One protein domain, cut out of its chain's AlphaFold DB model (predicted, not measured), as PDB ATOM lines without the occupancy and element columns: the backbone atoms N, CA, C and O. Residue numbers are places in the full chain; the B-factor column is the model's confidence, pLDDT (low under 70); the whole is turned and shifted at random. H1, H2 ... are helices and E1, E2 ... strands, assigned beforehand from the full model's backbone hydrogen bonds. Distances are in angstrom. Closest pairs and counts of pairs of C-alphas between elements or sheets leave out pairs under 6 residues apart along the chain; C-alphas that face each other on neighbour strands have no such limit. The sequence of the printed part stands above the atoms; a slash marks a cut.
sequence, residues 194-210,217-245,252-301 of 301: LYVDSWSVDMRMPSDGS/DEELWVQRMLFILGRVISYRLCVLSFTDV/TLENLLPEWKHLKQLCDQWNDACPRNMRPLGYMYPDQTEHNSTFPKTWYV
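Overview. This is residues 194 to 210, 217 to 245 and 252 to 301 of the 301 residues of an uncharacterized protein of Trichoderma harzianum (UniProt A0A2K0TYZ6). A hairpin of short strands, E1 and E2, lies beyond one end of two long helices, H1 and H2, side by side. The 96 printed residues include, in order, H1, H2, E1, E2: mostly helix. The whole is loose, radius of gyration of the C-alphas 16.4 A, spans 43 by 35 by 22 A.

Along the chain. E1 is residues 282 to 284; E2, residues 297 to 299, ends at C-alpha (199.376, 217.643, 221.082). H1, residues 218 to 244, 40.0 A, begins at C-alpha (212.520, 227.790, 224.736). H2 is residues 253 to 273, 30.0 A.

Arrangement. E1 and E2 are antiparallel; N 284 and O 297, 2.8 A, are within hydrogen-bond range. H1 and H2 touch, with residues 224 to 232 and 263 to 270 alone, opposite ways at a shallow tilt of 16 degrees; the closest C-alphas, Val 232 and Leu 263, are 6.7 A apart. O i to N i+4 pairs within range: H1 18 of 23, H2 15 of 17.

Size, cuts and confidence. The farthest C-alphas, Ser 210 and Val 245, are 47.3 A apart. Cuts at 211 to 216 and 246 to 251 leave C-alpha gaps of 14.5 A and 13.1 A. The link E1 to E2 is long. Residues 207 to 210, 240 to 245, 252 to 253 and 290 to 292 have pLDDT under 70.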
ATOM      1  N   LEU A 194     201.914 246.286 211.011       86.00
ATOM      2  CA  LEU A 194     202.954 246.112 212.026       86.00
ATOM      3  C   LEU A 194     204.308 246.620 211.538       86.00
ATOM      4  O   LEU A 194     204.729 246.295 210.426       86.00
ATOM      5  N   TYR A 195     205.020 247.327 212.414       84.69
ATOM      6  CA  TYR A 195     206.416 247.693 212.204       84.69
ATOM      7  C   TYR A 195     207.324 246.758 213.009       84.69
ATOM      8  O   TYR A 195     207.471 246.908 214.218       84.69
ATOM      9  N   VAL A 196     207.881 245.758 212.324       87.00
ATOM     10  CA  VAL A 196     208.645 244.652 212.936       87.00
ATOM     11  C   VAL A 196     210.157 244.833 212.756       87.00
ATOM     12  O   VAL A 196     210.946 244.158 213.407       87.00
ATOM     13  N   ASP A 197     210.584 245.772 211.909       82.75
ATOM     14  CA  ASP A 197     212.002 245.984 211.586       82.75
ATOM     15  C   ASP A 197     212.834 246.464 212.785       82.75
ATOM     16  O   ASP A 197     214.052 246.309 212.789       82.75
ATOM     17  N   SER A 198     212.188 247.015 213.816       83.38
ATOM     18  CA  SER A 198     212.839 247.404 215.069       83.38
ATOM     19  C   SER A 198     213.088 246.238 216.032       83.38
ATOM     20  O   SER A 198     213.737 246.436 217.057       83.38
ATOM     21  N   TRP A 199     212.575 245.034 215.757       89.88
ATOM     22  CA  TRP A 199     212.732 243.884 216.647       89.88
ATOM     23  C   TRP A 199     214.079 243.205 216.366       89.88
ATOM     24  O   TRP A 199     214.218 242.454 215.399       89.88
ATOM     25  N   SER A 200     215.085 243.459 217.203       86.81
ATOM     26  CA  SER A 200     216.390 242.801 217.104       86.81
ATOM     27  C   SER A 200     216.345 241.383 217.687       86.81
ATOM     28  O   SER A 200     216.447 241.176 218.889       86.81
ATOM     29  N   VAL A 201     216.208 240.376 216.815       88.50
ATOM     30  CA  VAL A 201     216.202 238.949 217.197       88.50
ATOM     31  C   VAL A 201     217.381 238.218 216.585       88.50
ATOM     32  O   VAL A 201     217.632 238.317 215.381       88.50
ATOM     33  N   ASP A 202     218.075 237.410 217.387       87.50
ATOM     34  CA  ASP A 202     219.075 236.486 216.860       87.50
ATOM     35  C   ASP A 202     218.406 235.352 216.074       87.50
ATOM     36  O   ASP A 202     217.959 234.352 216.634       87.50
ATOM     37  N   MET A 203     218.370 235.494 214.751       89.25
ATOM     38  CA  MET A 203     217.795 234.513 213.822       89.25
ATOM     39  C   MET A 203     218.747 233.356 213.475       89.25
ATOM     40  O   MET A 203     218.472 232.590 212.551       89.25
ATOM     41  N   ARG A 204     219.872 233.198 214.189       87.94
ATOM     42  CA  ARG A 204     220.778 232.056 214.002       87.94
ATOM     43  C   ARG A 204     220.145 230.778 214.547       87.94
ATOM     44  O   ARG A 204     220.061 230.568 215.752       87.94
ATOM     45  N   MET A 205     219.737 229.900 213.641       85.00
ATOM     46  CA  MET A 205     219.182 228.592 213.978       85.00
ATOM     47  C   MET A 205     220.260 227.526 213.750       85.00
ATOM     48  O   MET A 205     220.736 227.389 212.617       85.00
ATOM     49  N   PRO A 206     220.705 226.801 214.792       78.31
ATOM     50  CA  PRO A 206     221.668 225.721 214.619       78.31
ATOM     51  C   PRO A 206     221.071 224.626 213.728       78.31
ATOM     52  O   PRO A 206     219.897 224.289 213.839       78.31
ATOM     53  N   SER A 207     221.875 224.083 212.813       65.06
ATOM     54  CA  SER A 207     221.395 223.127 211.805       65.06
ATOM     55  C   SER A 207     221.134 221.719 212.352       65.06
ATOM     56  O   SER A 207     220.510 220.916 211.666       65.06
ATOM     57  N   ASP A 208     221.605 221.411 213.563       63.59
ATOM     58  CA  ASP A 208     221.436 220.104 214.194       63.59
ATOM     59  C   ASP A 208     220.260 220.148 215.185       63.59
ATOM     60  O   ASP A 208     220.431 220.307 216.390       63.59
ATOM     61  N   GLY A 209     219.029 220.063 214.666       56.16
ATOM     62  CA  GLY A 209     217.777 220.074 215.447       56.16
ATOM     63  C   GLY A 209     217.557 218.833 216.332       56.16
ATOM     64  O   GLY A 209     216.416 218.497 216.652       56.16
ATOM     65  N   SER A 210     218.630 218.108 216.668       54.56
ATOM     66  CA  SER A 210     218.612 216.825 217.374       54.56
ATOM     67  C   SER A 210     218.968 216.919 218.862       54.56
ATOM     68  O   SER A 210     218.704 215.970 219.606       54.56
ATOM     69  N   ASP A 217     215.837 227.696 227.273       79.06
ATOM     70  CA  ASP A 217     216.173 228.260 225.948       79.06
ATOM     71  C   ASP A 217     214.957 228.313 224.993       79.06
ATOM     72  O   ASP A 217     215.042 228.799 223.865       79.06
ATOM     73  N   GLU A 218     213.802 227.825 225.457       86.00
ATOM     74  CA  GLU A 218     212.520 227.790 224.736       86.00
ATOM     75  C   GLU A 218     212.034 229.188 224.351       86.00
ATOM     76  O   GLU A 218     211.558 229.387 223.234       86.00
ATOM     77  N   GLU A 219     212.234 230.167 225.236       87.88
ATOM     78  CA  GLU A 219     211.870 231.569 225.027       87.88
ATOM     79  C   GLU A 219     212.401 232.098 223.690       87.88
ATOM     80  O   GLU A 219     211.633 232.609 222.876       87.88
ATOM     81  N   LEU A 220     213.697 231.920 223.420       89.12
ATOM     82  CA  LEU A 220     214.332 232.451 222.215       89.12
ATOM     83  C   LEU A 220     213.717 231.852 220.942       89.12
ATOM     84  O   LEU A 220     213.565 232.532 219.926       89.12
ATOM     85  N   TRP A 221     213.321 230.579 220.979       91.38
ATOM     86  CA  TRP A 221     212.629 229.938 219.861       91.38
ATOM     87  C   TRP A 221     211.218 230.478 219.663       91.38
ATOM     88  O   TRP A 221     210.814 230.681 218.512       91.38
ATOM     89  N   VAL A 222     210.489 230.755 220.746       92.00
ATOM     90  CA  VAL A 222     209.177 231.407 220.668       92.00
ATOM     91  C   VAL A 222     209.322 232.822 220.099       92.00
ATOM     92  O   VAL A 222     208.606 233.168 219.162       92.00
ATOM     93  N   GLN A 223     210.294 233.608 220.568       93.12
ATOM     94  CA  GLN A 223     210.583 234.960 220.071       93.12
ATOM     95  C   GLN A 223     210.948 234.969 218.579       93.12
ATOM     96  O   GLN A 223     210.410 235.769 217.812       93.12
ATOM     97  N   ARG A 224     211.788 234.027 218.123       93.69
ATOM     98  CA  ARG A 224     212.085 233.827 216.691       93.69
ATOM     99  C   ARG A 224     210.821 233.555 215.881       93.69
ATOM    100  O   ARG A 224     210.637 234.151 214.821       93.69
ATOM    101  N   MET A 225     209.941 232.678 216.368       94.38
ATOM    102  CA  MET A 225     208.693 232.370 215.667       94.38
ATOM    103  C   MET A 225     207.743 233.572 215.642       94.38
ATOM    104  O   MET A 225     207.131 233.839 214.608       94.38
ATOM    105  N   LEU A 226     207.654 234.331 216.740       94.56
ATOM    106  CA  LEU A 226     206.889 235.578 216.792       94.56
ATOM    107  C   LEU A 226     207.411 236.604 215.794       94.56
ATOM    108  O   LEU A 226     206.615 237.212 215.084       94.56
ATOM    109  N   PHE A 227     208.728 236.771 215.694       95.19
ATOM    110  CA  PHE A 227     209.336 237.668 214.719       95.19
ATOM    111  C   PHE A 227     208.983 237.267 213.281       95.19
ATOM    112  O   PHE A 227     208.530 238.106 212.498       95.19
ATOM    113  N   ILE A 228     209.114 235.979 212.938       95.69
ATOM    114  CA  ILE A 228     208.720 235.465 211.617       95.69
ATOM    115  C   ILE A 228     207.230 235.731 211.364       95.69
ATOM    116  O   ILE A 228     206.864 236.227 210.296       95.69
ATOM    117  N   LEU A 229     206.367 235.442 212.342       95.44
ATOM    118  CA  LEU A 229     204.925 235.665 212.239       95.44
ATOM    119  C   LEU A 229     204.596 237.150 212.031       95.44
ATOM    120  O   LEU A 229     203.834 237.483 211.125       95.44
ATOM    121  N   GLY A 230     205.216 238.039 212.806       94.31
ATOM    122  CA  GLY A 230     205.083 239.485 212.657       94.31
ATOM    123  C   GLY A 230     205.485 239.954 211.260       94.31
ATOM    124  O   GLY A 230     204.742 240.703 210.628       94.31
ATOM    125  N   ARG A 231     206.612 239.464 210.725       93.88
ATOM    126  CA  ARG A 231     207.062 239.772 209.356       93.88
ATOM    127  C   ARG A 231     206.081 239.279 208.294       93.88
ATOM    128  O   ARG A 231     205.782 240.018 207.359       93.88
ATOM    129  N   VAL A 232     205.539 238.068 208.441       93.62
ATOM    130  CA  VAL A 232     204.521 237.519 207.527       93.62
ATOM    131  C   VAL A 232     203.247 238.361 207.546       93.62
ATOM    132  O   VAL A 232     202.692 238.653 206.485       93.62
ATOM    133  N   ILE A 233     202.788 238.767 208.730       91.44
ATOM    134  CA  ILE A 233     201.586 239.590 208.893       91.44
ATOM    135  C   ILE A 233     201.808 240.992 208.337       91.44
ATOM    136  O   ILE A 233     200.986 241.456 207.554       91.44
ATOM    137  N   SER A 234     202.931 241.633 208.666       90.12
ATOM    138  CA  SER A 234     203.309 242.937 208.116       90.12
ATOM    139  C   SER A 234     203.366 242.886 206.587       90.12
ATOM    140  O   SER A 234     202.726 243.684 205.911       90.12
ATOM    141  N   TYR A 235     204.006 241.866 206.015       88.50
ATOM    142  CA  TYR A 235     204.043 241.679 204.568       88.50
ATOM    143  C   TYR A 235     202.636 241.520 203.961       88.50
ATOM    144  O   TYR A 235     202.289 242.161 202.967       88.50
ATOM    145  N   ARG A 236     201.772 240.712 204.585       86.81
ATOM    146  CA  ARG A 236     200.383 240.515 204.137       86.81
ATOM    147  C   ARG A 236     199.558 241.798 204.220       86.81
ATOM    148  O   ARG A 236     198.905 242.148 203.244       86.81
ATOM    149  N   LEU A 237     199.592 242.492 205.352       84.25
ATOM    150  CA  LEU A 237     198.732 243.643 205.615       84.25
ATOM    151  C   LEU A 237     199.261 244.947 205.003       84.25
ATOM    152  O   LEU A 237     198.458 245.813 204.671       84.25
ATOM    153  N   CYS A 238     200.573 245.084 204.808       79.69
ATOM    154  CA  CYS A 238     201.210 246.333 204.373       79.69
ATOM    155  C   CYS A 238     201.764 246.297 202.960       79.69
ATOM    156  O   CYS A 238     201.957 247.349 202.366       79.69
ATOM    157  N   VAL A 239     202.060 245.114 202.420       74.56
ATOM    158  CA  VAL A 239     202.604 244.986 201.063       74.56
ATOM    159  C   VAL A 239     201.550 244.410 200.129       74.56
ATOM    160  O   VAL A 239     201.368 244.925 199.028       74.56
ATOM    161  N   LEU A 240     200.808 243.390 200.576       68.69
ATOM    162  CA  LEU A 240     199.780 242.749 199.751       68.69
ATOM    163  C   LEU A 240     198.412 243.442 199.808       68.69
ATOM    164  O   LEU A 240     197.692 243.377 198.823       68.69
ATOM    165  N   SER A 241     198.048 244.164 200.874       63.59
ATOM    166  CA  SER A 241     196.776 244.919 200.892       63.59
ATOM    167  C   SER A 241     196.716 246.050 199.855       63.59
ATOM    168  O   SER A 241     195.630 246.462 199.459       63.59
ATOM    169  N   PHE A 242     197.865 246.539 199.373       54.94
ATOM    170  CA  PHE A 242     197.937 247.584 198.341       54.94
ATOM    171  C   PHE A 242     197.681 247.070 196.915       54.94
ATOM    172  O   PHE A 242     197.703 247.858 195.968       54.94
ATOM    173  N   THR A 243     197.392 245.777 196.727       51.94
ATOM    174  CA  THR A 243     197.151 245.224 195.385       51.94
ATOM    175  C   THR A 243     195.811 245.627 194.766       51.94
ATOM    176  O   THR A 243     195.636 245.397 193.575       51.94
ATOM    177  N   ASP A 244     194.882 246.229 195.519       51.12
ATOM    178  CA  ASP A 244     193.570 246.623 194.972       51.12
ATOM    179  C   ASP A 244     193.527 248.070 194.425       51.12
ATOM    180  O   ASP A 244     192.545 248.449 193.792       51.12
ATOM    181  N   VAL A 245     194.571 248.903 194.624       46.97
ATOM    182  CA  VAL A 245     194.493 250.342 194.256       46.97
ATOM    183  C   VAL A 245     195.658 250.906 193.426       46.97
ATOM    184  O   VAL A 245     195.406 251.832 192.656       46.97
ATOM    185  N   THR A 252     204.743 244.282 190.010       63.34
ATOM    186  CA  THR A 252     204.267 242.980 189.548       63.34
ATOM    187  C   THR A 252     204.396 241.970 190.691       63.34
ATOM    188  O   THR A 252     205.281 242.088 191.542       63.34
ATOM    189  N   LEU A 253     203.542 240.939 190.703       64.75
ATOM    190  CA  LEU A 253     203.677 239.802 191.627       64.75
ATOM    191  C   LEU A 253     205.110 239.234 191.632       64.75
ATOM    192  O   LEU A 253     205.592 238.778 192.664       64.75
ATOM    193  N   GLU A 254     205.820 239.319 190.505       70.88
ATOM    194  CA  GLU A 254     207.218 238.899 190.361       70.88
ATOM    195  C   GLU A 254     208.181 239.632 191.306       70.88
ATOM    196  O   GLU A 254     209.099 239.001 191.827       70.88
ATOM    197  N   ASN A 255     207.942 240.916 191.597       75.25
ATOM    198  CA  ASN A 255     208.763 241.703 192.524       75.25
ATOM    199  C   ASN A 255     208.512 241.331 193.995       75.25
ATOM    200  O   ASN A 255     209.350 241.584 194.855       75.25
ATOM    201  N   LEU A 256     207.363 240.713 194.281       79.25
ATOM    202  CA  LEU A 256     206.908 240.344 195.622       79.25
ATOM    203  C   LEU A 256     207.318 238.908 195.998       79.25
ATOM    204  O   LEU A 256     207.659 238.621 197.145       79.25
ATOM    205  N   LEU A 257     207.376 238.008 195.015       84.31
ATOM    206  CA  LEU A 257     207.732 236.600 195.217       84.31
ATOM    207  C   LEU A 257     209.050 236.343 195.982       84.31
ATOM    208  O   LEU A 257     209.064 235.383 196.757       84.31
ATOM    209  N   PRO A 258     210.151 237.101 195.796       90.38
ATOM    210  CA  PRO A 258     211.402 236.840 196.508       90.38
ATOM    211  C   PRO A 258     211.268 236.968 198.027       90.38
ATOM    212  O   PRO A 258     211.729 236.088 198.751       90.38
ATOM    213  N   GLU A 259     210.590 238.013 198.511       89.38
ATOM    214  CA  GLU A 259     210.397 238.227 199.947       89.38
ATOM    215  C   GLU A 259     209.476 237.160 200.544       89.38
ATOM    216  O   GLU A 259     209.806 236.560 201.566       89.38
ATOM    217  N   TRP A 260     208.376 236.824 199.863       90.38
ATOM    218  CA  TRP A 260     207.502 235.734 200.302       90.38
ATOM    219  C   TRP A 260     208.240 234.389 200.389       90.38
ATOM    220  O   TRP A 260     208.080 233.645 201.358       90.38
ATOM    221  N   LYS A 261     209.085 234.076 199.395       93.31
ATOM    222  CA  LYS A 261     209.931 232.871 199.412       93.31
ATOM    223  C   LYS A 261     210.914 232.891 200.580       93.31
ATOM    224  O   LYS A 261     211.099 231.853 201.208       93.31
ATOM    225  N   HIS A 262     211.505 234.043 200.884       94.00
ATOM    226  CA  HIS A 262     212.403 234.196 202.024       94.00
ATOM    227  C   HIS A 262     211.678 233.973 203.360       94.00
ATOM    228  O   HIS A 262     212.150 233.194 204.182       94.00
ATOM    229  N   LEU A 263     210.495 234.565 203.554       94.44
ATOM    230  CA  LEU A 263     209.685 234.352 204.760       94.44
ATOM    231  C   LEU A 263     209.281 232.883 204.922       94.44
ATOM    232  O   LEU A 263     209.394 232.327 206.011       94.44
ATOM    233  N   LYS A 264     208.881 232.224 203.827       95.44
ATOM    234  CA  LYS A 264     208.626 230.780 203.840       95.44
ATOM    235  C   LYS A 264     209.875 229.991 204.242       95.44
ATOM    236  O   LYS A 264     209.771 229.081 205.057       95.44
ATOM    237  N   GLN A 265     211.035 230.337 203.691       95.56
ATOM    238  CA  GLN A 265     212.294 229.678 204.026       95.56
ATOM    239  C   GLN A 265     212.635 229.839 205.514       95.56
ATOM    240  O   GLN A 265     213.095 228.878 206.117       95.56
ATOM    241  N   LEU A 266     212.374 231.002 206.119       95.31
ATOM    242  CA  LEU A 266     212.546 231.203 207.561       95.31
ATOM    243  C   LEU A 266     211.604 230.313 208.384       95.31
ATOM    244  O   LEU A 266     212.048 229.721 209.363       95.31
ATOM    245  N   CYS A 267     210.335 230.172 207.982       95.62
ATOM    246  CA  CYS A 267     209.408 229.235 208.628       95.62
ATOM    247  C   CYS A 267     209.906 227.788 208.535       95.62
ATOM    248  O   CYS A 267     209.861 227.063 209.524       95.62
ATOM    249  N   ASP A 268     210.371 227.373 207.353       94.25
ATOM    250  CA  ASP A 268     210.868 226.016 207.124       94.25
ATOM    251  C   ASP A 268     212.146 225.769 207.950       94.25
ATOM    252  O   ASP A 268     212.244 224.752 208.623       94.25
ATOM    253  N   GLN A 269     213.075 226.732 208.002       93.12
ATOM    254  CA  GLN A 269     214.288 226.657 208.829       93.12
ATOM    255  C   GLN A 269     213.979 226.601 210.324       93.12
ATOM    256  O   GLN A 269     214.561 225.776 211.029       93.12
ATOM    257  N   TRP A 270     213.060 227.446 210.806       93.69
ATOM    258  CA  TRP A 270     212.618 227.400 212.196       93.69
ATOM    259  C   TRP A 270     212.012 226.041 212.490       93.69
ATOM    260  O   TRP A 270     212.395 225.410 213.466       93.69
ATOM    261  N   ASN A 271     211.123 225.559 211.616       91.31
ATOM    262  CA  ASN A 271     210.526 224.249 211.775       91.31
ATOM    263  C   ASN A 271     211.598 223.170 211.786       91.31
ATOM    264  O   ASN A 271     211.545 222.353 212.677       91.31
ATOM    265  N   ASP A 272     212.562 223.136 210.876       89.50
ATOM    266  CA  ASP A 272     213.552 222.056 210.800       89.50
ATOM    267  C   ASP A 272     214.508 222.050 211.998       89.50
ATOM    268  O   ASP A 272     214.793 220.986 212.549       89.50
ATOM    269  N   ALA A 273     214.925 223.229 212.454       89.31
ATOM    270  CA  ALA A 273     215.836 223.389 213.579       89.31
ATOM    271  C   ALA A 273     215.136 223.381 214.954       89.31
ATOM    272  O   ALA A 273     215.814 223.270 215.975       89.31
ATOM    273  N   CYS A 274     213.800 223.484 214.993       87.50
ATOM    274  CA  CYS A 274     213.023 223.564 216.229       87.50
ATOM    275  C   CYS A 274     213.300 222.344 217.139       87.50
ATOM    276  O   CYS A 274     213.083 221.201 216.701       87.50
ATOM    277  N   PRO A 275     213.735 222.576 218.393       87.19
ATOM    278  CA  PRO A 275     214.118 221.539 219.344       87.19
ATOM    279  C   PRO A 275     213.021 220.527 219.646       87.19
ATOM    280  O   PRO A 275     211.827 220.833 219.623       87.19
ATOM    281  N   ARG A 276     213.427 219.302 220.004       84.69
ATOM    282  CA  ARG A 276     212.500 218.172 220.172       84.69
ATOM    283  C   ARG A 276     211.405 218.411 221.221       84.69
ATOM    284  O   ARG A 276     210.295 217.934 221.013       84.69
ATOM    285  N   ASN A 277     211.693 219.134 222.302       84.81
ATOM    286  CA  ASN A 277     210.738 219.480 223.367       84.81
ATOM    287  C   ASN A 277     209.679 220.514 222.947       84.81
ATOM    288  O   ASN A 277     208.642 220.591 223.588       84.81
ATOM    289  N   MET A 278     209.900 221.259 221.861       86.75
ATOM    290  CA  MET A 278     208.915 222.191 221.293       86.75
ATOM    291  C   MET A 278     208.145 221.587 220.108       86.75
ATOM    292  O   MET A 278     207.280 222.234 219.515       86.75
ATOM    293  N   ARG A 279     208.444 220.335 219.739       87.31
ATOM    294  CA  ARG A 279     207.697 219.604 218.711       87.31
ATOM    295  C   ARG A 279     206.448 218.964 219.310       87.31
ATOM    296  O   ARG A 279     206.484 218.518 220.456       87.31
ATOM    297  N   PRO A 280     205.382 218.797 218.513       88.75
ATOM    298  CA  PRO A 280     204.242 218.001 218.936       88.75
ATOM    299  C   PRO A 280     204.663 216.584 219.329       88.75
ATOM    300  O   PRO A 280     205.421 215.920 218.611       88.75
ATOM    301  N   LEU A 281     204.112 216.093 220.437       88.75
ATOM    302  CA  LEU A 281     204.154 214.674 220.779       88.75
ATOM    303  C   LEU A 281     203.307 213.834 219.829       88.75
ATOM    304  O   LEU A 281     203.627 212.671 219.584       88.75
ATOM    305  N   GLY A 282     202.218 214.404 219.316       87.56
ATOM    306  CA  GLY A 282     201.288 213.693 218.459       87.56
ATOM    307  C   GLY A 282     200.540 214.617 217.511       87.56
ATOM    308  O   GLY A 282     200.282 215.784 217.813       87.56
ATOM    309  N   TYR A 283     200.169 214.047 216.370       87.38
ATOM    310  CA  TYR A 283     199.273 214.644 215.393       87.38
ATOM    311  C   TYR A 283     198.058 213.734 215.247       87.38
ATOM    312  O   TYR A 283     198.204 212.521 215.109       87.38
ATOM    313  N   MET A 284     196.872 214.328 215.264       86.38
ATOM    314  CA  MET A 284     195.631 213.692 214.845       86.38
ATOM    315  C   MET A 284     195.144 214.399 213.587       86.38
ATOM    316  O   MET A 284     195.000 215.625 213.567       86.38
ATOM    317  N   TYR A 285     194.919 213.632 212.532       83.38
ATOM    318  CA  TYR A 285     194.411 214.158 211.273       83.38
ATOM    319  C   TYR A 285     192.915 214.513 211.383       83.38
ATOM    320  O   TYR A 285     192.234 214.008 212.277       83.38
ATOM    321  N   PRO A 286     192.389 215.383 210.500       81.69
ATOM    322  CA  PRO A 286     190.975 215.777 210.498       81.69
ATOM    323  C   PRO A 286     189.968 214.616 210.544       81.69
ATOM    324  O   PRO A 286     188.930 214.713 211.191       81.69
ATOM    325  N   ASP A 287     190.280 213.498 209.886       81.19
ATOM    326  CA  ASP A 287     189.468 212.274 209.854       81.19
ATOM    327  C   ASP A 287     189.469 211.498 211.183       81.19
ATOM    328  O   ASP A 287     188.618 210.640 211.403       81.19
ATOM    329  N   GLN A 288     190.405 211.814 212.078       81.12
ATOM    330  CA  GLN A 288     190.581 211.186 213.388       81.12
ATOM    331  C   GLN A 288     190.021 212.041 214.534       81.12
ATOM    332  O   GLN A 288     190.017 211.600 215.684       81.12
ATOM    333  N   THR A 289     189.576 213.272 214.259       74.00
ATOM    334  CA  THR A 289     189.077 214.201 215.282       74.00
ATOM    335  C   THR A 289     187.553 214.171 215.406       74.00
ATOM    336  O   THR A 289     186.844 214.230 214.409       74.00
ATOM    337  N   GLU A 290     187.035 214.154 216.640       67.56
ATOM    338  CA  GLU A 290     185.584 214.155 216.936       67.56
ATOM    339  C   GLU A 290     184.867 215.453 216.521       67.56
ATOM    340  O   GLU A 290     183.649 215.485 216.348       67.56
ATOM    341  N   HIS A 291     185.625 216.537 216.350       65.25
ATOM    342  CA  HIS A 291     185.128 217.825 215.890       65.25
ATOM    343  C   HIS A 291     185.556 218.008 214.441       65.25
ATOM    344  O   HIS A 291     186.727 217.818 214.139       65.25
ATOM    345  N   ASN A 292     184.615 218.389 213.576       68.44
ATOM    346  CA  ASN A 292     184.721 218.516 212.116       68.44
ATOM    347  C   ASN A 292     185.704 219.631 211.660       68.44
ATOM    348  O   ASN A 292     185.355 220.509 210.872       68.44
ATOM    349  N   SER A 293     186.907 219.656 212.232       77.75
ATOM    350  CA  SER A 293     187.975 220.617 211.987       77.75
ATOM    351  C   SER A 293     188.667 220.279 210.677       77.75
ATOM    352  O   SER A 293     189.067 219.143 210.453       77.75
ATOM    353  N   THR A 294     188.882 221.281 209.829       82.00
ATOM    354  CA  THR A 294     189.687 221.144 208.607       82.00
ATOM    355  C   THR A 294     191.192 221.124 208.882       82.00
ATOM    356  O   THR A 294     191.977 220.852 207.976       82.00
ATOM    357  N   PHE A 295     191.606 221.408 210.121       80.31
ATOM    358  CA  PHE A 295     193.001 221.439 210.549       80.31
ATOM    359  C   PHE A 295     193.339 220.243 211.447       80.31
ATOM    360  O   PHE A 295     192.496 219.846 212.260       80.31
ATOM    361  N   PRO A 296     194.565 219.689 211.343       82.56
ATOM    362  CA  PRO A 296     195.019 218.627 212.230       82.56
ATOM    363  C   PRO A 296     195.095 219.123 213.676       82.56
ATOM    364  O   PRO A 296     195.472 220.267 213.941       82.56
ATOM    365  N   LYS A 297     194.784 218.241 214.624       84.50
ATOM    366  CA  LYS A 297     194.960 218.506 216.052       84.50
ATOM    367  C   LYS A 297     196.372 218.102 216.462       84.50
ATOM    368  O   LYS A 297     196.786 216.964 216.257       84.50
ATOM    369  N   THR A 298     197.108 219.041 217.039       85.50
ATOM    370  CA  THR A 298     198.457 218.822 217.570       85.50
ATOM    371  C   THR A 298     198.404 218.698 219.085       85.50
ATOM    372  O   THR A 298     197.612 219.374 219.743       85.50
ATOM    373  N   TRP A 299     199.217 217.804 219.640       85.06
ATOM    374  CA  TRP A 299     199.376 217.643 221.082       85.06
ATOM    375  C   TRP A 299     200.806 217.993 221.494       85.06
ATOM    376  O   TRP A 299     201.752 217.458 220.918       85.06
ATOM    377  N   TYR A 300     200.939 218.871 222.486       82.50
ATOM    378  CA  TYR A 300     202.194 219.300 223.111       82.50
ATOM    379  C   TYR A 300     202.171 218.916 224.604       82.50
ATOM    380  O   TYR A 300     201.087 218.673 225.146       82.50
ATOM    381  N   VAL A 301     203.346 218.833 225.238       73.75
ATOM    382  CA  VAL A 301     203.519 218.559 226.684       73.75
ATOM    383  C   VAL A 301     203.883 219.830 227.407       73.75
ATOM    384  O   VAL A 301     204.685 220.588 226.824       73.75
TER     385      VAL A 301